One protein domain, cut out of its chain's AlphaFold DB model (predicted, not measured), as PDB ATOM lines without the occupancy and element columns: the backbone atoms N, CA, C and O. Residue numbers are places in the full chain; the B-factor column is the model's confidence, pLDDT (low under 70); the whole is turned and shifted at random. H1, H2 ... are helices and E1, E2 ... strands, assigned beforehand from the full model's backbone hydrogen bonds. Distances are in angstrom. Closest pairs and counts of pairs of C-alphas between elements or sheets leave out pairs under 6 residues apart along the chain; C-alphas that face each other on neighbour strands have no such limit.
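What this domain is: This is residues 55 to 215 of the 225 residues of an uncharacterized protein of Gemmobacter caeni (UniProt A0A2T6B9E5). A small antiparallel sheet of three strands, E6, E5 and E7, has two helices, H3 and H4, over one face, and beside its E6 edge stands a second lobe of short strands, the pair E1 and E4 and the hairpin of E2 and E3. A group of helices, H2, H5 and H6, gathers at one end of the body, and the loop of residues 180 to 191 reaches far out on the side away from the strand lobe. The printed part has 161 residues with six named helices and seven named strands, in the order E1 E2 E3 E4 E5 E6 H1 H2 H3 H4 E7 H5 H6, and its class is mixed, helices and strands. It is compact, with a radius of gyration of the C-alphas of 16.1 A, and flat in outline, spanning 47 by 42 by 22 A.

Where its parts are: The largest sheet holds E5, residues 114 to 119, 16.8 A long, E6, residues 125 to 129, 13.7 A, and E7, residues 192 to 196, 13.9 A. H3, residues 154 to 165, is the longest helix by residues and measures 16.2 A, beginning at C-alpha 154 (-50.148, 24.469, 52.427). H4, residues 169 to 179, measures 15.0 A, H5, residues 198 to 208, 15.2 A, and H2, residues 139 to 147, 12.2 A. H1, residues 131 to 134, and H6, residues 210 to 213, have four residues each; H6 ends at C-alpha 213 (-35.500, 11.864, 61.959). E1, residues 55 to 58, begins at C-alpha 55 (-25.288, 27.238, 39.451). E2 is residues 64 to 66, E3 residues 72 to 74, and E4 residues 100 to 104, 13.1 A long.

How they stand to each other: In the sheet E6 E5 E7, E5 is the inner strand. E5 and E6 form a hairpin, with N 117 and O 126 at 2.8 A, and E5 and E7 are antiparallel, with N 116 and O 195 at 2.8 A, within hydrogen-bond range. H3 and H4 lie on the same face of this sheet, an arrangement of two layers, helices over one face. H3, at a height over the sheet of 8.9 A, runs across the strands, at 86 degrees to E7 on the local plane. H4, also at 8.9 A, runs along them, at 16 degrees to E5 on the local plane. H3 is the hub, touching H1, H2 and H4. With residues 160 to 164 alone it touches H4, closest at the C-alphas of Glu 164 and Ala 171, 4.9 A, only just about perpendicular at 70.0 degrees. With residues 155 to 156 alone it touches H2, closest at the C-alphas of Ser 155 and Leu 145, 5.6 A, at a steep tilt of 53 degrees, opposite ways. With residues 159 to 163 alone it touches H1, closest at the C-alphas of Ala 162 and Phe 133, 5.8 A. H5 only grazes the sheet, with its residues 198 to 201. H5 and H6 only just touch, with 3 pairs of C-alphas within 8 A, and only at the corner; the closest C-alphas are those of Ser 206 and Ile 213, 6.2 A apart. The closest C-alphas of E4 and E6 are those of Ile 101 and Val 128, 6.5 A apart. E1 and E4 are antiparallel, with N 55 and O 103 at 2.9 A, within hydrogen-bond range. The closest C-alphas of E1 and E2 are those of Arg 57 and Ile 65, 4.3 A apart. E2 and E3 are a hairpin, with N 73 and O 65 at 2.8 A. Every O i to N i+4 pair is within hydrogen-bond range in H2, H4 and H5, and 7 of 8 are in H3; H1 and H6 are too short for such a pair.

The domain as a whole: The two C-alphas farthest apart are those of Thr 79 and Gly 186, 50.4 A. The printed part, residues 55 to 215, has no cut. The long links are E3 to E4, 25 residues, and H4 to E7, 12 residues. The mean pLDDT of the printed part is 89.1, and residues 87 to 93 are under 70.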
ATOM      1  N   VAL A  55     -25.905  27.754  40.681       92.62
ATOM      2  CA  VAL A  55     -25.288  27.238  39.451       92.62
ATOM      3  C   VAL A  55     -26.198  26.219  38.781       92.62
ATOM      4  O   VAL A  55     -27.026  25.585  39.434       92.62
ATOM      5  N   ILE A  56     -26.022  26.028  37.475       93.31
ATOM      6  CA  ILE A  56     -26.659  24.916  36.767       93.31
ATOM      7  C   ILE A  56     -25.869  23.638  37.042       93.31
ATOM      8  O   ILE A  56     -24.683  23.546  36.715       93.31
ATOM      9  N   ARG A  57     -26.540  22.635  37.604       93.69
ATOM     10  CA  ARG A  57     -25.987  21.319  37.936       93.69
ATOM     11  C   ARG A  57     -26.665  20.223  37.118       93.69
ATOM     12  O   ARG A  57     -27.799  20.378  36.666       93.69
ATOM     13  N   SER A  58     -25.967  19.107  36.932       93.75
ATOM     14  CA  SER A  58     -26.578  17.865  36.473       93.75
ATOM     15  C   SER A  58     -27.477  17.294  37.568       93.75
ATOM     16  O   SER A  58     -27.049  17.146  38.716       93.75
ATOM     17  N   GLU A  59     -28.699  16.934  37.188       91.00
ATOM     18  CA  GLU A  59     -29.663  16.250  38.054       91.00
ATOM     19  C   GLU A  59     -29.083  14.935  38.603       91.00
ATOM     20  O   GLU A  59     -29.053  14.708  39.809       91.00
ATOM     21  N   THR A  60     -28.507  14.113  37.720       89.25
ATOM     22  CA  THR A  60     -28.021  12.759  38.038       89.25
ATOM     23  C   THR A  60     -26.532  12.685  38.371       89.25
ATOM     24  O   THR A  60     -26.047  11.642  38.807       89.25
ATOM     25  N   GLY A  61     -25.783  13.770  38.162       90.81
ATOM     26  CA  GLY A  61     -24.346  13.839  38.411       90.81
ATOM     27  C   GLY A  61     -23.993  14.769  39.570       90.81
ATOM     28  O   GLY A  61     -23.729  15.949  39.321       90.81
ATOM     29  N   PRO A  62     -23.939  14.277  40.825       90.69
ATOM     30  CA  PRO A  62     -23.388  15.041  41.940       90.69
ATOM     31  C   PRO A  62     -21.997  15.582  41.602       90.69
ATOM     32  O   PRO A  62     -21.173  14.891  41.002       90.69
ATOM     33  N   GLY A  63     -21.738  16.840  41.950       93.06
ATOM     34  CA  GLY A  63     -20.474  17.498  41.632       93.06
ATOM     35  C   GLY A  63     -20.334  18.001  40.194       93.06
ATOM     36  O   GLY A  63     -19.332  18.643  39.900       93.06
ATOM     37  N   LEU A  64     -21.282  17.741  39.285       95.69
ATOM     38  CA  LEU A  64     -21.182  18.178  37.888       95.69
ATOM     39  C   LEU A  64     -21.969  19.465  37.644       95.69
ATOM     40  O   LEU A  64     -23.198  19.470  37.710       95.69
ATOM     41  N   ILE A  65     -21.267  20.538  37.283       94.81
ATOM     42  CA  ILE A  65     -21.876  21.820  36.908       94.81
ATOM     43  C   ILE A  65     -21.702  22.124  35.420       94.81
ATOM     44  O   ILE A  65     -20.769  21.633  34.781       94.81
ATOM     45  N   LEU A  66     -22.585  22.945  34.861       94.25
ATOM     46  CA  LEU A  66     -22.517  23.369  33.468       94.25
ATOM     47  C   LEU A  66     -21.708  24.665  33.333       94.25
ATOM     48  O   LEU A  66     -21.967  25.646  34.029       94.25
ATOM     49  N   THR A  67     -20.750  24.683  32.409       93.00
ATOM     50  CA  THR A  67     -19.958  25.878  32.079       93.00
ATOM     51  C   THR A  67     -20.559  26.671  30.914       93.00
ATOM     52  O   THR A  67     -21.396  26.165  30.161       93.00
ATOM     53  N   ASP A  68     -20.096  27.905  30.716       88.94
ATOM     54  CA  ASP A  68     -20.437  28.785  29.589       88.94
ATOM     55  C   ASP A  68     -20.106  28.196  28.204       88.94
ATOM     56  O   ASP A  68     -20.721  28.556  27.200       88.94
ATOM     57  N   GLN A  69     -19.196  27.222  28.150       89.19
ATOM     58  CA  GLN A  69     -18.868  26.442  26.953       89.19
ATOM     59  C   GLN A  69     -19.837  25.273  26.707       89.19
ATOM     60  O   GLN A  69     -19.677  24.535  25.733       89.19
ATOM     61  N   GLY A  70     -20.825  25.071  27.584       88.31
ATOM     62  CA  GLY A  70     -21.778  23.966  27.509       88.31
ATOM     63  C   GLY A  70     -21.181  22.610  27.894       88.31
ATOM     64  O   GLY A  70     -21.703  21.577  27.473       88.31
ATOM     65  N   THR A  71     -20.085  22.594  28.660       93.88
ATOM     66  CA  THR A  71     -19.437  21.364  29.140       93.88
ATOM     67  C   THR A  71     -19.723  21.125  30.618       93.88
ATOM     68  O   THR A  71     -19.840  22.074  31.394       93.88
ATOM     69  N   TRP A  72     -19.824  19.850  31.002       95.50
ATOM     70  CA  TRP A  72     -19.945  19.441  32.399       95.50
ATOM     71  C   TRP A  72     -18.572  19.420  33.070       95.50
ATOM     72  O   TRP A  72     -17.649  18.767  32.579       95.50
ATOM     73  N   PHE A  73     -18.449  20.110  34.199       95.31
ATOM     74  CA  PHE A  73     -17.225  20.205  34.981       95.31
ATOM     75  C   PHE A  73     -17.440  19.629  36.382       95.31
ATOM     76  O   PHE A  73     -18.378  20.017  37.075       95.31
ATOM     77  N   ALA A  74     -16.565  18.709  36.790       96.31
ATOM     78  CA  ALA A  74     -16.589  18.121  38.124       96.31
ATOM     79  C   ALA A  74     -15.937  19.063  39.143       96.31
ATOM     80  O   ALA A  74     -14.776  19.437  38.980       96.31
ATOM     81  N   CYS A  75     -16.666  19.422  40.195       93.50
ATOM     82  CA  CYS A  75     -16.211  20.333  41.238       93.50
ATOM     83  C   CYS A  75     -16.843  20.030  42.607       93.50
ATOM     84  O   CYS A  75     -17.763  19.227  42.759       93.50
ATOM     85  N   THR A  76     -16.305  20.714  43.605       93.50
ATOM     86  CA  THR A  76     -16.817  20.887  44.966       93.50
ATOM     87  C   THR A  76     -17.253  22.350  45.138       93.50
ATOM     88  O   THR A  76     -16.895  23.179  44.291       93.50
ATOM     89  N   PRO A  77     -17.954  22.719  46.225       91.50
ATOM     90  CA  PRO A  77     -18.318  24.113  46.490       91.50
ATOM     91  C   PRO A  77     -17.145  25.107  46.380       91.50
ATOM     92  O   PRO A  77     -17.292  26.217  45.853       91.50
ATOM     93  N   GLU A  78     -15.950  24.691  46.799       90.69
ATOM     94  CA  GLU A  78     -14.726  25.501  46.805       90.69
ATOM     95  C   GLU A  78     -14.040  25.577  45.437       90.69
ATOM     96  O   GLU A  78     -13.213  26.458  45.215       90.69
ATOM     97  N   THR A  79     -14.359  24.661  44.519       93.12
ATOM     98  CA  THR A  79     -13.668  24.513  43.227       93.12
ATOM     99  C   THR A  79     -14.561  24.805  42.022       93.12
ATOM    100  O   THR A  79     -14.189  24.498  40.889       93.12
ATOM    101  N   VAL A  80     -15.727  25.420  42.251       91.19
ATOM    102  CA  VAL A  80     -16.601  25.934  41.187       91.19
ATOM    103  C   VAL A  80     -15.813  26.909  40.301       91.19
ATOM    104  O   VAL A  80     -15.320  27.917  40.814       91.19
ATOM    105  N   PRO A  81     -15.655  26.623  38.995       90.50
ATOM    106  CA  PRO A  81     -14.904  27.470  38.081       90.50
ATOM    107  C   PRO A  81     -15.637  28.787  37.806       90.50
ATOM    108  O   PRO A  81     -16.861  28.820  37.744       90.50
ATOM    109  N   ASP A  82     -14.885  29.851  37.518       88.12
ATOM    110  CA  ASP A  82     -15.447  31.158  37.130       88.12
ATOM    111  C   ASP A  82     -16.273  31.112  35.830       88.12
ATOM    112  O   ASP A  82     -17.035  32.030  35.540       88.12
ATOM    113  N   THR A  83     -16.112  30.051  35.034       89.56
ATOM    114  CA  THR A  83     -16.879  29.790  33.809       89.56
ATOM    115  C   THR A  83     -18.206  29.078  34.069       89.56
ATOM    116  O   THR A  83     -18.907  28.746  33.114       89.56
ATOM    117  N   ALA A  84     -18.556  28.787  35.325       90.19
ATOM    118  CA  ALA A  84     -19.843  28.204  35.677       90.19
ATOM    119  C   ALA A  84     -21.002  29.100  35.214       90.19
ATOM    120  O   ALA A  84     -20.948  30.327  35.316       90.19
ATOM    121  N   LEU A  85     -22.079  28.486  34.724       88.62
ATOM    122  CA  LEU A  85     -23.318  29.211  34.473       88.62
ATOM    123  C   LEU A  85     -24.038  29.450  35.798       88.62
ATOM    124  O   LEU A  85     -24.550  28.513  36.415       88.62
ATOM    125  N   HIS A  86     -24.070  30.715  36.207       84.50
ATOM    126  CA  HIS A  86     -24.751  31.175  37.409       84.50
ATOM    127  C   HIS A  86     -26.172  31.671  37.111       84.50
ATOM    128  O   HIS A  86     -26.485  32.071  35.983       84.50
ATOM    129  N   GLY A  87     -27.034  31.652  38.129       68.75
ATOM    130  CA  GLY A  87     -28.335  32.317  38.069       68.75
ATOM    131  C   GLY A  87     -28.126  33.819  37.897       68.75
ATOM    132  O   GLY A  87     -27.445  34.431  38.705       68.75
ATOM    133  N   ALA A  88     -28.645  34.415  36.822       58.09
ATOM    134  CA  ALA A  88     -28.343  35.809  36.513       58.09
ATOM    135  C   ALA A  88     -28.836  36.775  37.604       58.09
ATOM    136  O   ALA A  88     -30.008  36.724  37.992       58.09
ATOM    137  N   ASP A  89     -27.982  37.731  37.974       51.16
ATOM    138  CA  ASP A  89     -28.353  38.965  38.663       51.16
ATOM    139  C   ASP A  89     -29.446  39.672  37.833       51.16
ATOM    140  O   ASP A  89     -29.186  40.273  36.792       51.16
ATOM    141  N   ALA A  90     -30.700  39.546  38.267       40.16
ATOM    142  CA  ALA A  90     -31.872  40.258  37.757       40.16
ATOM    143  C   ALA A  90     -32.069  40.270  36.215       40.16
ATOM    144  O   ALA A  90     -31.808  41.259  35.531       40.16
ATOM    145  N   GLY A  91     -32.699  39.215  35.677       42.31
ATOM    146  CA  GLY A  91     -33.585  39.349  34.502       42.31
ATOM    147  C   GLY A  91     -33.242  38.538  33.248       42.31
ATOM    148  O   GLY A  91     -34.082  38.453  32.352       42.31
ATOM    149  N   GLN A  92     -32.078  37.888  33.169       48.62
ATOM    150  CA  GLN A  92     -31.811  36.874  32.138       48.62
ATOM    151  C   GLN A  92     -32.009  35.471  32.714       48.62
ATOM    152  O   GLN A  92     -31.096  34.870  33.268       48.62
ATOM    153  N   MET A  93     -33.219  34.928  32.584       62.19
ATOM    154  CA  MET A  93     -33.463  33.538  32.967       62.19
ATOM    155  C   MET A  93     -32.898  32.589  31.912       62.19
ATOM    156  O   MET A  93     -33.334  32.600  30.758       62.19
ATOM    157  N   ILE A  94     -31.956  31.741  32.317       71.38
ATOM    158  CA  ILE A  94     -31.486  30.632  31.487       71.38
ATOM    159  C   ILE A  94     -32.573  29.552  31.491       71.38
ATOM    160  O   ILE A  94     -32.997  29.084  32.547       71.38
ATOM    161  N   ALA A  95     -33.045  29.166  30.303       77.19
ATOM    162  CA  ALA A  95     -33.934  28.023  30.161       77.19
ATOM    163  C   ALA A  95     -33.134  26.733  30.388       77.19
ATOM    164  O   ALA A  95     -32.220  26.430  29.617       77.19
ATOM    165  N   LEU A  96     -33.484  25.999  31.443       85.88
ATOM    166  CA  LEU A  96     -32.910  24.689  31.725       85.88
ATOM    167  C   LEU A  96     -33.371  23.670  30.679       85.88
ATOM    168  O   LEU A  96     -34.498  23.727  30.179       85.88
ATOM    169  N   LYS A  97     -32.472  22.755  30.324       87.94
ATOM    170  CA  LYS A  97     -32.770  21.574  29.505       87.94
ATOM    171  C   LYS A  97     -33.030  20.371  30.410       87.94
ATOM    172  O   LYS A  97     -32.665  20.392  31.579       87.94
ATOM    173  N   GLU A  98     -33.593  19.311  29.842       87.50
ATOM    174  CA  GLU A  98     -33.747  18.019  30.520       87.50
ATOM    175  C   GLU A  98     -32.425  17.568  31.177       87.50
ATOM    176  O   GLU A  98     -31.353  17.666  30.564       87.50
ATOM    177  N   GLY A  99     -32.501  17.124  32.435       89.56
ATOM    178  CA  GLY A  99     -31.345  16.735  33.245       89.56
ATOM    179  C   GLY A  99     -30.539  17.895  33.847       89.56
ATOM    180  O   GLY A  99     -29.463  17.658  34.407       89.56
ATOM    181  N   GLN A 100     -31.004  19.143  33.705       93.06
ATOM    182  CA  GLN A 100     -30.399  20.329  34.311       93.06
ATOM    183  C   GLN A 100     -31.289  20.871  35.422       93.06
ATOM    184  O   GLN A 100     -32.485  21.063  35.223       93.06
ATOM    185  N   ILE A 101     -30.674  21.206  36.551       92.62
ATOM    186  CA  ILE A 101     -31.346  21.811  37.701       92.62
ATOM    187  C   ILE A 101     -30.563  23.030  38.183       92.62
ATOM    188  O   ILE A 101     -29.339  23.100  38.022       92.62
ATOM    189  N   TRP A 102     -31.257  23.982  38.798       93.31
ATOM    190  CA  TRP A 102     -30.591  24.979  39.629       93.31
ATOM    191  C   TRP A 102     -30.172  24.330  40.944       93.31
ATOM    192  O   TRP A 102     -30.919  23.557  41.535       93.31
ATOM    193  N   CYS A 103     -28.952  24.616  41.383       93.50
ATOM    194  CA  CYS A 103     -28.396  24.086  42.618       93.50
ATOM    195  C   CYS A 103     -27.674  25.200  43.364       93.50
ATOM    196  O   CYS A 103     -26.865  25.923  42.769       93.50
ATOM    197  N   ARG A 104     -27.918  25.297  44.673       92.69
ATOM    198  CA  ARG A 104     -27.127  26.166  45.542       92.69
ATOM    199  C   ARG A 104     -25.686  25.649  45.596       92.69
ATOM    200  O   ARG A 104     -25.446  24.439  45.603       92.69
ATOM    201  N   ARG A 105     -24.715  26.555  45.563       91.94
ATOM    202  CA  ARG A 105     -23.294  26.277  45.324       91.94
ATOM    203  C   ARG A 105     -22.691  25.350  46.376       91.94
ATOM    204  O   ARG A 105     -21.885  24.481  46.063       91.94
ATOM    205  N   ASP A 106     -23.080  25.535  47.622       91.81
ATOM    206  CA  ASP A 106     -22.673  24.722  48.763       91.81
ATOM    207  C   ASP A 106     -23.272  23.303  48.751       91.81
ATOM    208  O   ASP A 106     -22.711  22.396  49.358       91.81
ATOM    209  N   LEU A 107     -24.335  23.074  47.977       92.56
ATOM    210  CA  LEU A 107     -25.032  21.790  47.864       92.56
ATOM    211  C   LEU A 107     -24.618  20.953  46.639       92.56
ATOM    212  O   LEU A 107     -25.223  19.916  46.346       92.56
ATOM    213  N   ILE A 108     -23.583  21.365  45.903       93.00
ATOM    214  CA  ILE A 108     -23.171  20.728  44.641       93.00
ATOM    215  C   ILE A 108     -22.781  19.247  44.809       93.00
ATOM    216  O   ILE A 108     -23.038  18.443  43.913       93.00
ATOM    217  N   SER A 109     -22.162  18.869  45.931       88.62
ATOM    218  CA  SER A 109     -21.546  17.541  46.103       88.62
ATOM    219  C   SER A 109     -22.512  16.408  46.471       88.62
ATOM    220  O   SER A 109     -22.150  15.248  46.301       88.62
ATOM    221  N   GLY A 110     -23.711  16.716  46.972       88.38
ATOM    222  CA  GLY A 110     -24.694  15.710  47.393       88.38
ATOM    223  C   GLY A 110     -25.675  15.318  46.290       88.38
ATOM    224  O   GLY A 110     -25.814  16.018  45.288       88.38
ATOM    225  N   GLU A 111     -26.418  14.235  46.483       92.19
ATOM    226  CA  GLU A 111     -27.585  13.946  45.645       92.19
ATOM    227  C   GLU A 111     -28.633  15.054  45.805       92.19
ATOM    228  O   GLU A 111     -28.752  15.634  46.886       92.19
ATOM    229  N   ALA A 112     -29.290  15.432  44.709       93.94
ATOM    230  CA  ALA A 112     -30.337  16.447  44.746       93.94
ATOM    231  C   ALA A 112     -31.649  15.820  45.225       93.94
ATOM    232  O   ALA A 112     -31.896  14.652  44.941       93.94
ATOM    233  N   VAL A 113     -32.482  16.592  45.926       95.75
ATOM    234  CA  VAL A 113     -33.839  16.152  46.277       95.75
ATOM    235  C   VAL A 113     -34.791  16.940  45.398       95.75
ATOM    236  O   VAL A 113     -34.982  18.136  45.614       95.75
ATOM    237  N   ILE A 114     -35.314  16.295  44.360       95.56
ATOM    238  CA  ILE A 114     -36.067  16.976  43.309       95.56
ATOM    239  C   ILE A 114     -37.547  17.072  43.673       95.56
ATOM    240  O   ILE A 114     -38.148  16.115  44.159       95.56
ATOM    241  N   ALA A 115     -38.131  18.235  43.400       95.50
ATOM    242  CA  ALA A 115     -39.566  18.446  43.395       95.50
ATOM    243  C   ALA A 115     -40.014  19.085  42.080       95.50
ATOM    244  O   ALA A 115     -39.296  19.893  41.485       95.50
ATOM    245  N   ASP A 116     -41.230  18.750  41.665       95.62
ATOM    246  CA  ASP A 116     -41.932  19.423  40.585       95.62
ATOM    247  C   ASP A 116     -42.581  20.694  41.136       95.62
ATOM    248  O   ASP A 116     -43.322  20.646  42.119       95.62
ATOM    249  N   LEU A 117     -42.324  21.826  40.488       94.69
ATOM    250  CA  LEU A 117     -42.895  23.130  40.795       94.69
ATOM    251  C   LEU A 117     -43.632  23.660  39.563       94.69
ATOM    252  O   LEU A 117     -43.024  23.888  38.514       94.69
ATOM    253  N   HIS A 118     -44.934  23.910  39.690       94.56
ATOM    254  CA  HIS A 118     -45.755  24.369  38.570       94.56
ATOM    255  C   HIS A 118     -46.743  25.469  38.946       94.56
ATOM    256  O   HIS A 118     -47.171  25.569  40.090       94.56
ATOM    257  N   SER A 119     -47.153  26.269  37.960       92.62
ATOM    258  CA  SER A 119     -48.380  27.068  38.048       92.62
ATOM    259  C   SER A 119     -49.598  26.211  37.689       92.62
ATOM    260  O   SER A 119     -49.485  25.282  36.885       92.62
ATOM    261  N   ASP A 120     -50.778  26.530  38.229       92.25
ATOM    262  CA  ASP A 120     -51.996  25.724  38.000       92.25
ATOM    263  C   ASP A 120     -52.387  25.627  36.517       92.25
ATOM    264  O   ASP A 120     -52.939  24.627  36.054       92.25
ATOM    265  N   ASP A 121     -52.076  26.669  35.747       89.38
ATOM    266  CA  ASP A 121     -52.304  26.733  34.304       89.38
ATOM    267  C   ASP A 121     -51.187  26.092  33.464       89.38
ATOM    268  O   ASP A 121     -51.251  26.123  32.232       89.38
ATOM    269  N   ARG A 122     -50.172  25.515  34.119       90.00
ATOM    270  CA  ARG A 122     -48.998  24.865  33.516       90.00
ATOM    271  C   ARG A 122     -48.178  25.766  32.591       90.00
ATOM    272  O   ARG A 122     -47.417  25.272  31.761       90.00
ATOM    273  N   PHE A 123     -48.303  27.089  32.723       85.81
ATOM    274  CA  PHE A 123     -47.422  28.020  32.019       85.81
ATOM    275  C   PHE A 123     -45.981  27.934  32.538       85.81
ATOM    276  O   PHE A 123     -45.022  28.041  31.767       85.81
ATOM    277  N   ILE A 124     -45.833  27.724  33.846       86.25
ATOM    278  CA  ILE A 124     -44.579  27.375  34.502       86.25
ATOM    279  C   ILE A 124     -44.665  25.908  34.925       86.25
ATOM    280  O   ILE A 124     -45.615  25.520  35.598       86.25
ATOM    281  N   ASP A 125     -43.674  25.117  34.525       90.75
ATOM    282  CA  ASP A 125     -43.489  23.722  34.932       90.75
ATOM    283  C   ASP A 125     -41.975  23.464  34.971       90.75
ATOM    284  O   ASP A 125     -41.292  23.602  33.949       90.75
ATOM    285  N   LEU A 126     -41.427  23.279  36.171       90.38
ATOM    286  CA  LEU A 126     -39.990  23.288  36.455       90.38
ATOM    287  C   LEU A 126     -39.656  22.232  37.511       90.38
ATOM    288  O   LEU A 126     -40.460  21.959  38.394       90.38
ATOM    289  N   GLN A 127     -38.428  21.723  37.474       93.69
ATOM    290  CA  GLN A 127     -37.860  20.934  38.563       93.69
ATOM    291  C   GLN A 127     -36.989  21.821  39.454       93.69
ATOM    292  O   GLN A 127     -36.220  22.651  38.953       93.69
ATOM    293  N   VAL A 128     -37.101  21.634  40.768       93.62
ATOM    294  CA  VAL A 128     -36.345  22.375  41.785       93.62
ATOM    295  C   VAL A 128     -35.698  21.427  42.783       93.62
ATOM    296  O   VAL A 128     -36.226  20.356  43.069       93.62
ATOM    297  N   ASP A 129     -34.553  21.827  43.325       95.62
ATOM    298  CA  ASP A 129     -33.881  21.107  44.400       95.62
ATOM    299  C   ASP A 129     -34.351  21.646  45.757       95.62
ATOM    300  O   ASP A 129     -34.076  22.797  46.089       95.62
ATOM    301  N   ILE A 130     -35.049  20.825  46.546       96.69
ATOM    302  CA  ILE A 130     -35.663  21.246  47.818       96.69
ATOM    303  C   ILE A 130     -34.713  21.183  49.019       96.69
ATOM    304  O   ILE A 130     -35.098  21.565  50.125       96.69
ATOM    305  N   ARG A 131     -33.460  20.745  48.835       96.12
ATOM    306  CA  ARG A 131     -32.461  20.684  49.920       96.12
ATOM    307  C   ARG A 131     -32.297  21.995  50.705       96.12
ATOM    308  O   ARG A 131     -32.243  21.904  51.929       96.12
ATOM    309  N   PRO A 132     -32.314  23.197  50.090       94.50
ATOM    310  CA  PRO A 132     -32.289  24.460  50.831       94.50
ATOM    311  C   PRO A 132     -33.403  24.603  51.878       94.50
ATOM    312  O   PRO A 132     -33.188  25.200  52.933       94.50
ATOM    313  N   PHE A 133     -34.591  24.056  51.605       95.25
ATOM    314  CA  PHE A 133     -35.669  23.998  52.588       95.25
ATOM    315  C   PHE A 133     -35.354  22.955  53.671       95.25
ATOM    316  O   PHE A 133     -35.359  23.290  54.854       95.25
ATOM    317  N   LEU A 134     -34.994  21.726  53.279       95.94
ATOM    318  CA  LEU A 134     -34.737  20.610  54.208       95.94
ATOM    319  C   LEU A 134     -33.621  20.893  55.227       95.94
ATOM    320  O   LEU A 134     -33.669  20.405  56.355       95.94
ATOM    321  N   GLU A 135     -32.621  21.696  54.867       94.44
ATOM    322  CA  GLU A 135     -31.549  22.100  55.783       94.44
ATOM    323  C   GLU A 135     -32.042  22.903  56.983       94.44
ATOM    324  O   GLU A 135     -31.430  22.834  58.048       94.44
ATOM    325  N   THR A 136     -33.118  23.671  56.816       91.50
ATOM    326  CA  THR A 136     -33.600  24.629  57.823       91.50
ATOM    327  C   THR A 136     -34.971  24.281  58.384       91.50
ATOM    328  O   THR A 136     -35.325  24.799  59.443       91.50
ATOM    329  N   ALA A 137     -35.697  23.376  57.725       93.69
ATOM    330  CA  ALA A 137     -36.996  22.901  58.161       93.69
ATOM    331  C   ALA A 137     -36.938  22.312  59.579       93.69
ATOM    332  O   ALA A 137     -35.990  21.611  59.967       93.69
ATOM    333  N   THR A 138     -37.966  22.613  60.366       94.62
ATOM    334  CA  THR A 138     -38.175  22.012  61.686       94.62
ATOM    335  C   THR A 138     -38.863  20.649  61.560       94.62
ATOM    336  O   THR A 138     -39.452  20.337  60.527       94.62
ATOM    337  N   ALA A 139     -38.813  19.829  62.615       93.75
ATOM    338  CA  ALA A 139     -39.464  18.516  62.610       93.75
ATOM    339  C   ALA A 139     -40.980  18.620  62.366       93.75
ATOM    340  O   ALA A 139     -41.521  17.818  61.613       93.75
ATOM    341  N   ASP A 140     -41.634  19.643  62.923       93.69
ATOM    342  CA  ASP A 140     -43.066  19.883  62.727       93.69
ATOM    343  C   ASP A 140     -43.386  20.168  61.251       93.69
ATOM    344  O   ASP A 140     -44.316  19.592  60.698       93.69
ATOM    345  N   GLU A 141     -42.569  20.982  60.573       94.19
ATOM    346  CA  GLU A 141     -42.760  21.293  59.148       94.19
ATOM    347  C   GLU A 141     -42.553  20.065  58.253       94.19
ATOM    348  O   GLU A 141     -43.244  19.901  57.249       94.19
ATOM    349  N   ILE A 142     -41.613  19.188  58.618       95.38
ATOM    350  CA  ILE A 142     -41.403  17.924  57.909       95.38
ATOM    351  C   ILE A 142     -42.554  16.944  58.177       95.38
ATOM    352  O   ILE A 142     -43.006  16.286  57.245       95.38
ATOM    353  N   ASN A 143     -43.065  16.857  59.408       93.31
ATOM    354  CA  ASN A 143     -44.217  16.012  59.735       93.31
ATOM    355  C   ASN A 143     -45.489  16.467  59.006       93.31
ATOM    356  O   ASN A 143     -46.246  15.623  58.530       93.31
ATOM    357  N   GLU A 144     -45.700  17.779  58.861       93.38
ATOM    358  CA  GLU A 144     -46.779  18.330  58.029       93.38
ATOM    359  C   GLU A 144     -46.645  17.868  56.569       93.38
ATOM    360  O   GLU A 144     -47.608  17.351  56.006       93.38
ATOM    361  N   LEU A 145     -45.442  17.951  55.985       93.69
ATOM    362  CA  LEU A 145     -45.186  17.454  54.627       93.69
ATOM    363  C   LEU A 145     -45.415  15.946  54.496       93.69
ATOM    364  O   LEU A 145     -45.999  15.504  53.511       93.69
ATOM    365  N   ILE A 146     -44.985  15.151  55.478       93.19
ATOM    366  CA  ILE A 146     -45.209  13.698  55.490       93.19
ATOM    367  C   ILE A 146     -46.708  13.386  55.529       93.19
ATOM    368  O   ILE A 146     -47.176  12.545  54.761       93.19
ATOM    369  N   ALA A 147     -47.469  14.072  56.387       91.44
ATOM    370  CA  ALA A 147     -48.914  13.883  56.513       91.44
ATOM    371  C   ALA A 147     -49.677  14.251  55.228       91.44
ATOM    372  O   ALA A 147     -50.751  13.705  54.968       91.44
ATOM    373  N   GLU A 148     -49.111  15.149  54.423       91.06
ATOM    374  CA  GLU A 148     -49.658  15.616  53.147       91.06
ATOM    375  C   GLU A 148     -49.024  14.913  51.928       91.06
ATOM    376  O   GLU A 148     -49.171  15.378  50.800       91.06
ATOM    377  N   ASP A 149     -48.330  13.783  52.131       91.50
ATOM    378  CA  ASP A 149     -47.667  12.994  51.074       91.50
ATOM    379  C   ASP A 149     -46.754  13.848  50.171       91.50
ATOM    380  O   ASP A 149     -46.654  13.651  48.958       91.50
ATOM    381  N   TRP A 150     -46.098  14.841  50.781       92.06
ATOM    382  CA  TRP A 150     -45.157  15.759  50.142       92.06
ATOM    383  C   TRP A 150     -45.745  16.542  48.953       92.06
ATOM    384  O   TRP A 150     -45.001  16.939  48.046       92.06
ATOM    385  N   ALA A 151     -47.067  16.758  48.920       90.56
ATOM    386  CA  ALA A 151     -47.730  17.304  47.740       90.56
ATOM    387  C   ALA A 151     -48.997  18.135  48.019       90.56
ATOM    388  O   ALA A 151     -49.773  17.854  48.924       90.56
ATOM    389  N   TYR A 152     -49.255  19.108  47.133       71.62
ATOM    390  CA  TYR A 152     -50.573  19.731  46.888       71.62
ATOM    391  C   TYR A 152     -51.325  20.297  48.108       71.62
ATOM    392  O   TYR A 152     -52.559  20.262  48.146       71.62
ATOM    393  N   ALA A 153     -50.601  20.841  49.083       84.19
ATOM    394  CA  ALA A 153     -51.182  21.442  50.276       84.19
ATOM    395  C   ALA A 153     -50.311  22.587  50.829       84.19
ATOM    396  O   ALA A 153     -49.237  22.879  50.301       84.19
ATOM    397  N   GLU A 154     -50.790  23.265  51.878       86.50
ATOM    398  CA  GLU A 154     -50.148  24.469  52.427       86.50
ATOM    399  C   GLU A 154     -48.700  24.210  52.890       86.50
ATOM    400  O   GLU A 154     -47.864  25.121  52.841       86.50
ATOM    401  N   SER A 155     -48.364  22.980  53.306       88.12
ATOM    402  CA  SER A 155     -46.981  22.624  53.648       88.12
ATOM    403  C   SER A 155     -46.071  22.558  52.413       88.12
ATOM    404  O   SER A 155     -44.933  23.029  52.468       88.12
ATOM    405  N   ALA A 156     -46.571  22.077  51.270       90.06
ATOM    406  CA  ALA A 156     -45.831  22.047  50.008       90.06
ATOM    407  C   ALA A 156     -45.592  23.465  49.459       90.06
ATOM    408  O   ALA A 156     -44.497  23.775  48.980       90.06
ATOM    409  N   ASP A 157     -46.563  24.366  49.617       92.00
ATOM    410  CA  ASP A 157     -46.401  25.779  49.256       92.00
ATOM    411  C   ASP A 157     -45.282  26.447  50.065       92.00
ATOM    412  O   ASP A 157     -44.519  27.265  49.539       92.00
ATOM    413  N   ARG A 158     -45.122  26.062  51.338       92.44
ATOM    414  CA  ARG A 158     -44.037  26.546  52.205       92.44
ATOM    415  C   ARG A 158     -42.660  26.227  51.634       92.44
ATOM    416  O   ARG A 158     -41.768  27.069  51.735       92.44
ATOM    417  N   VAL A 159     -42.499  25.069  50.994       95.12
ATOM    418  CA  VAL A 159     -41.255  24.697  50.306       95.12
ATOM    419  C   VAL A 159     -40.968  25.677  49.171       95.12
ATOM    420  O   VAL A 159     -39.864  26.213  49.093       95.12
ATOM    421  N   ALA A 160     -41.962  25.990  48.335       93.75
ATOM    422  CA  ALA A 160     -41.796  26.951  47.246       93.75
ATOM    423  C   ALA A 160     -41.432  28.352  47.769       93.75
ATOM    424  O   ALA A 160     -40.494  28.974  47.263       93.75
ATOM    425  N   TYR A 161     -42.108  28.830  48.819       90.75
ATOM    426  CA  TYR A 161     -41.768  30.102  49.466       90.75
ATOM    427  C   TYR A 161     -40.364  30.095  50.077       90.75
ATOM    428  O   TYR A 161     -39.662  31.103  50.017       90.75
ATOM    429  N   ALA A 162     -39.930  28.977  50.663       90.31
ATOM    430  CA  ALA A 162     -38.593  28.840  51.231       90.31
ATOM    431  C   ALA A 162     -37.501  28.837  50.151       90.31
ATOM    432  O   ALA A 162     -36.468  29.481  50.328       90.31
ATOM    433  N   LEU A 163     -37.739  28.171  49.021       91.06
ATOM    434  CA  LEU A 163     -36.836  28.186  47.870       91.06
ATOM    435  C   LEU A 163     -36.710  29.578  47.272       91.06
ATOM    436  O   LEU A 163     -35.609  30.062  47.010       91.06
ATOM    437  N   GLU A 164     -37.838  30.253  47.112       89.06
ATOM    438  CA  GLU A 164     -37.840  31.617  46.627       89.06
ATOM    439  C   GLU A 164     -37.100  32.560  47.582       89.06
ATOM    440  O   GLU A 164     -36.250  33.350  47.169       89.06
ATOM    441  N   ALA A 165     -37.363  32.416  48.877       85.06
ATOM    442  CA  ALA A 165     -36.648  33.112  49.928       85.06
ATOM    443  C   ALA A 165     -35.134  32.862  49.882       85.06
ATOM    444  O   ALA A 165     -34.368  33.787  50.146       85.06
ATOM    445  N   ALA A 166     -34.707  31.648  49.525       84.38
ATOM    446  CA  ALA A 166     -33.308  31.270  49.325       84.38
ATOM    447  C   ALA A 166     -32.718  31.765  47.986       84.38
ATOM    448  O   ALA A 166     -31.540  31.538  47.701       84.38
ATOM    449  N   GLY A 167     -33.514  32.445  47.159       84.69
ATOM    450  CA  GLY A 167     -33.083  32.988  45.878       84.69
ATOM    451  C   GLY A 167     -33.056  31.967  44.739       84.69
ATOM    452  O   GLY A 167     -32.440  32.260  43.716       84.69
ATOM    453  N   ASP A 168     -33.718  30.813  44.881       88.19
ATOM    454  CA  ASP A 168     -33.784  29.797  43.824       88.19
ATOM    455  C   ASP A 168     -34.322  30.415  42.512       88.19
ATOM    456  O   ASP A 168     -35.414  31.002  42.501       88.19
ATOM    457  N   PRO A 169     -33.580  30.333  41.390       87.81
ATOM    458  CA  PRO A 169     -33.995  30.977  40.147       87.81
ATOM    459  C   PRO A 169     -35.299  30.428  39.545       87.81
ATOM    460  O   PRO A 169     -36.022  31.176  38.882       87.81
ATOM    461  N   ALA A 170     -35.620  29.148  39.753       88.25
ATOM    462  CA  ALA A 170     -36.854  28.538  39.263       88.25
ATOM    463  C   ALA A 170     -38.065  28.938  40.122       88.25
ATOM    464  O   ALA A 170     -39.101  29.315  39.566       88.25
ATOM    465  N   ALA A 171     -37.924  28.973  41.447       89.81
ATOM    466  CA  ALA A 171     -38.956  29.497  42.338       89.81
ATOM    467  C   ALA A 171     -39.217  30.988  42.070       89.81
ATOM    468  O   ALA A 171     -40.361  31.394  41.859       89.81
ATOM    469  N   ASN A 172     -38.162  31.801  41.948       87.69
ATOM    470  CA  ASN A 172     -38.283  33.218  41.589       87.69
ATOM    471  C   ASN A 172     -39.036  33.422  40.266       87.69
ATOM    472  O   ASN A 172     -39.874  34.317  40.158       87.69
ATOM    473  N   ARG A 173     -38.782  32.572  39.262       83.88
ATOM    474  CA  ARG A 173     -39.506  32.598  37.987       83.88
ATOM    475  C   ARG A 173     -41.004  32.366  38.167       83.88
ATOM    476  O   ARG A 173     -41.795  33.090  37.557       83.88
ATOM    477  N   LEU A 174     -41.387  31.366  38.961       86.69
ATOM    478  CA  LEU A 174     -42.790  31.092  39.263       86.69
ATOM    479  C   LEU A 174     -43.437  32.316  39.916       86.69
ATOM    480  O   LEU A 174     -44.440  32.820  39.419       86.69
ATOM    481  N   PHE A 175     -42.849  32.849  40.985       86.69
ATOM    482  CA  PHE A 175     -43.453  33.965  41.710       86.69
ATOM    483  C   PHE A 175     -43.458  35.275  40.916       86.69
ATOM    484  O   PHE A 175     -44.394  36.064  41.052       86.69
ATOM    485  N   TRP A 176     -42.488  35.504  40.025       84.44
ATOM    486  CA  TRP A 176     -42.570  36.596  39.050       84.44
ATOM    487  C   TRP A 176     -43.756  36.427  38.108       84.44
ATOM    488  O   TRP A 176     -44.464  37.401  37.861       84.44
ATOM    489  N   TYR A 177     -43.997  35.210  37.610       81.88
ATOM    490  CA  TYR A 177     -45.168  34.916  36.788       81.88
ATOM    491  C   TYR A 177     -46.471  35.185  37.553       81.88
ATOM    492  O   TYR A 177     -47.309  35.942  37.066       81.88
ATOM    493  N   LEU A 178     -46.610  34.658  38.773       83.31
ATOM    494  CA  LEU A 178     -47.794  34.878  39.614       83.31
ATOM    495  C   LEU A 178     -47.992  36.363  39.971       83.31
ATOM    496  O   LEU A 178     -49.124  36.844  40.030       83.31
ATOM    497  N   GLY A 179     -46.902  37.120  40.130       80.62
ATOM    498  CA  GLY A 179     -46.920  38.567  40.362       80.62
ATOM    499  C   GLY A 179     -47.499  39.391  39.204       80.62
ATOM    500  O   GLY A 179     -47.953  40.517  39.420       80.62
ATOM    501  N   LEU A 180     -47.572  38.832  37.988       77.81
ATOM    502  CA  LEU A 180     -48.293  39.437  36.856       77.81
ATOM    503  C   LEU A 180     -49.821  39.328  36.998       77.81
ATOM    504  O   LEU A 180     -50.553  39.824  36.141       77.81
ATOM    505  N   ASN A 181     -50.301  38.703  38.077       83.31
ATOM    506  CA  ASN A 181     -51.701  38.372  38.328       83.31
ATOM    507  C   ASN A 181     -52.366  37.630  37.149       83.31
ATOM    508  O   ASN A 181     -53.426  38.067  36.677       83.31
ATOM    509  N   PRO A 182     -51.762  36.528  36.652       83.50
ATOM    510  CA  PRO A 182     -52.339  35.745  35.572       83.50
ATOM    511  C   PRO A 182     -53.707  35.183  35.973       83.50
ATOM    512  O   PRO A 182     -53.994  34.916  37.146       83.50
ATOM    513  N   ARG A 183     -54.579  35.044  34.974       88.25
ATOM    514  CA  ARG A 183     -55.963  34.598  35.142       88.25
ATOM    515  C   ARG A 183     -56.187  33.316  34.356       88.25
ATOM    516  O   ARG A 183     -55.927  33.281  33.155       88.25
ATOM    517  N   GLY A 184     -56.692  32.295  35.040       84.56
ATOM    518  CA  GLY A 184     -57.007  31.001  34.450       84.56
ATOM    519  C   GLY A 184     -58.329  30.998  33.680       84.56
ATOM    520  O   GLY A 184     -59.026  32.014  33.541       84.56
ATOM    521  N   ILE A 185     -58.710  29.814  33.199       78.81
ATOM    522  CA  ILE A 185     -60.010  29.583  32.557       78.81
ATOM    523  C   ILE A 185     -61.100  29.757  33.621       78.81
ATOM    524  O   ILE A 185     -61.233  28.933  34.513       78.81
ATOM    525  N   GLY A 186     -61.873  30.844  33.532       85.06
ATOM    526  CA  GLY A 186     -62.864  31.220  34.551       85.06
ATOM    527  C   GLY A 186     -62.569  32.539  35.270       85.06
ATOM    528  O   GLY A 186     -63.369  32.962  36.098       85.06
ATOM    529  N   ASN A 187     -61.476  33.231  34.913       86.56
ATOM    530  CA  ASN A 187     -61.049  34.499  35.525       86.56
ATOM    531  C   ASN A 187     -60.650  34.376  37.012       86.56
ATOM    532  O   ASN A 187     -60.541  35.373  37.734       86.56
ATOM    533  N   GLU A 188     -60.390  33.155  37.468       91.31
ATOM    534  CA  GLU A 188     -59.772  32.880  38.760       91.31
ATOM    535  C   GLU A 188     -58.283  33.228  38.704       91.31
ATOM    536  O   GLU A 188     -57.662  33.205  37.636       91.31
ATOM    537  N   GLN A 189     -57.732  33.650  39.840       91.12
ATOM    538  CA  GLN A 189     -56.301  33.906  39.947       91.12
ATOM    539  C   GLN A 189     -55.568  32.568  39.876       91.12
ATOM    540  O   GLN A 189     -55.953  31.630  40.564       91.12
ATOM    541  N   VAL A 190     -54.550  32.486  39.022       88.88
ATOM    542  CA  VAL A 190     -53.717  31.283  38.906       88.88
ATOM    543  C   VAL A 190     -52.907  31.124  40.191       88.88
ATOM    544  O   VAL A 190     -52.239  32.075  40.609       88.88
ATOM    545  N   GLY A 191     -52.992  29.948  40.811       92.62
ATOM    546  CA  GLY A 191     -52.142  29.520  41.912       92.62
ATOM    547  C   GLY A 191     -50.961  28.687  41.417       92.62
ATOM    548  O   GLY A 191     -50.536  28.775  40.257       92.62
ATOM    549  N   PHE A 192     -50.402  27.896  42.321       95.00
ATOM    550  CA  PHE A 192     -49.274  27.026  42.044       95.00
ATOM    551  C   PHE A 192     -49.335  25.781  42.922       95.00
ATOM    552  O   PHE A 192     -50.113  25.714  43.869       95.00
ATOM    553  N   GLY A 193     -48.485  24.815  42.602       94.25
ATOM    554  CA  GLY A 193     -48.316  23.612  43.394       94.25
ATOM    555  C   GLY A 193     -46.877  23.128  43.357       94.25
ATOM    556  O   GLY A 193     -46.133  23.384  42.402       94.25
ATOM    557  N   LEU A 194     -46.508  22.419  44.418       95.69
ATOM    558  CA  LEU A 194     -45.258  21.688  44.529       95.69
ATOM    559  C   LEU A 194     -45.548  20.229  44.888       95.69
ATOM    560  O   LEU A 194     -46.464  19.934  45.663       95.69
ATOM    561  N   ARG A 195     -44.757  19.320  44.319       95.19
ATOM    562  CA  ARG A 195     -44.759  17.899  44.665       95.19
ATOM    563  C   ARG A 195     -43.333  17.376  44.729       95.19
ATOM    564  O   ARG A 195     -42.609  17.487  43.747       95.19
ATOM    565  N   ALA A 196     -42.960  16.764  45.845       93.12
ATOM    566  CA  ALA A 196     -41.681  16.078  45.999       93.12
ATOM    567  C   ALA A 196     -41.876  14.566  46.170       93.12
ATOM    568  O   ALA A 196     -42.930  14.112  46.608       93.12
ATOM    569  N   GLU A 197     -40.843  13.786  45.855       91.00
ATOM    570  CA  GLU A 197     -40.809  12.358  46.179       91.00
ATOM    571  C   GLU A 197     -40.289  12.166  47.611       91.00
ATOM    572  O   GLU A 197     -39.107  12.378  47.906       91.00
ATOM    573  N   GLY A 198     -41.176  11.756  48.523       91.50
ATOM    574  CA  GLY A 198     -40.868  11.673  49.955       91.50
ATOM    575  C   GLY A 198     -39.698  10.746  50.300       91.50
ATOM    576  O   GLY A 198     -38.953  11.019  51.239       91.50
ATOM    577  N   GLY A 199     -39.479   9.682  49.521       93.50
ATOM    578  CA  GLY A 199     -38.379   8.737  49.744       93.50
ATOM    579  C   GLY A 199     -36.992   9.381  49.641       93.50
ATOM    580  O   GLY A 199     -36.133   9.129  50.488       93.50
ATOM    581  N   ASP A 200     -36.783  10.253  48.654       93.75
ATOM    582  CA  ASP A 200     -35.506  10.952  48.477       93.75
ATOM    583  C   ASP A 200     -35.285  12.005  49.563       93.75
ATOM    584  O   ASP A 200     -34.175  12.131  50.089       93.75
ATOM    585  N   ALA A 201     -36.348  12.706  49.963       94.75
ATOM    586  CA  ALA A 201     -36.289  13.674  51.049       94.75
ATOM    587  C   ALA A 201     -35.967  13.006  52.396       94.75
ATOM    588  O   ALA A 201     -35.067  13.457  53.108       94.75
ATOM    589  N   LEU A 202     -36.637  11.897  52.727       94.94
ATOM    590  CA  LEU A 202     -36.382  11.134  53.953       94.94
ATOM    591  C   LEU A 202     -34.970  10.543  53.983       94.94
ATOM    592  O   LEU A 202     -34.290  10.617  55.011       94.94
ATOM    593  N   ARG A 203     -34.493  10.009  52.853       94.38
ATOM    594  CA  ARG A 203     -33.116   9.523  52.719       94.38
ATOM    595  C   ARG A 203     -32.113  10.640  52.978       94.38
ATOM    596  O   ARG A 203     -31.238  10.481  53.829       94.38
ATOM    597  N   TRP A 204     -32.285  11.794  52.337       95.06
ATOM    598  CA  TRP A 204     -31.411  12.943  52.556       95.06
ATOM    599  C   TRP A 204     -31.430  13.421  54.017       95.06
ATOM    600  O   TRP A 204     -30.369  13.655  54.601       95.06
ATOM    601  N   LEU A 205     -32.613  13.512  54.639       95.19
ATOM    602  CA  LEU A 205     -32.759  13.887  56.051       95.19
ATOM    603  C   LEU A 205     -32.036  12.901  56.978       95.19
ATOM    604  O   LEU A 205     -31.389  13.326  57.932       95.19
ATOM    605  N   SER A 206     -32.074  11.600  56.682       94.25
ATOM    606  CA  SER A 206     -31.371  10.581  57.476       94.25
ATOM    607  C   SER A 206     -29.848  10.709  57.436       94.25
ATOM    608  O   SER A 206     -29.175  10.430  58.429       94.25
ATOM    609  N   GLU A 207     -29.309  11.187  56.316       93.94
ATOM    610  CA  GLU A 207     -27.872  11.361  56.109       93.94
ATOM    611  C   GLU A 207     -27.354  12.699  56.662       93.94
ATOM    612  O   GLU A 207     -26.208  12.773  57.106       93.94
ATOM    613  N   ASN A 208     -28.184  13.750  56.650       94.69
ATOM    614  CA  ASN A 208     -27.739  15.130  56.898       94.69
ATOM    615  C   ASN A 208     -28.351  15.781  58.150       94.69
ATOM    616  O   ASN A 208     -27.791  16.742  58.673       94.69
ATOM    617  N   ARG A 209     -29.491  15.277  58.632       94.44
ATOM    618  CA  ARG A 209     -30.284  15.830  59.745       94.44
ATOM    619  C   ARG A 209     -30.820  14.695  60.636       94.44
ATOM    620  O   ARG A 209     -32.014  14.629  60.932       94.44
ATOM    621  N   ALA A 210     -29.953  13.768  61.052       91.44
ATOM    622  CA  ALA A 210     -30.342  12.576  61.820       91.44
ATOM    623  C   ALA A 210     -31.119  12.897  63.117       91.44
ATOM    624  O   ALA A 210     -31.945  12.108  63.574       91.44
ATOM    625  N   GLU A 211     -30.891  14.070  63.707       92.19
ATOM    626  CA  GLU A 211     -31.643  14.558  64.858       92.19
ATOM    627  C   GLU A 211     -33.112  14.860  64.533       92.19
ATOM    628  O   GLU A 211     -33.970  14.610  65.378       92.19
ATOM    629  N   ILE A 212     -33.427  15.323  63.317       90.62
ATOM    630  CA  ILE A 212     -34.812  15.549  62.879       90.62
ATOM    631  C   ILE A 212     -35.538  14.218  62.749       90.62
ATOM    632  O   ILE A 212     -36.628  14.097  63.294       90.62
ATOM    633  N   ILE A 213     -34.908  13.204  62.137       89.06
ATOM    634  CA  ILE A 213     -35.500  11.864  61.959       89.06
ATOM    635  C   ILE A 213     -36.040  11.294  63.272       89.06
ATOM    636  O   ILE A 213     -37.124  10.724  63.295       89.06
ATOM    637  N   SER A 214     -35.318  11.481  64.381       87.12
ATOM    638  CA  SER A 214     -35.749  10.972  65.692       87.12
ATOM    639  C   SER A 214     -37.036  11.606  66.247       87.12
ATOM    640  O   SER A 214     -37.579  11.101  67.227       87.12
ATOM    641  N   HIS A 215     -37.513  12.686  65.627       87.62
ATOM    642  CA  HIS A 215     -38.729  13.423  65.981       87.62
ATOM    643  C   HIS A 215     -39.810  13.333  64.892       87.62
ATOM    644  O   HIS A 215     -40.818  14.034  64.982       87.62
TER     645      HIS A 215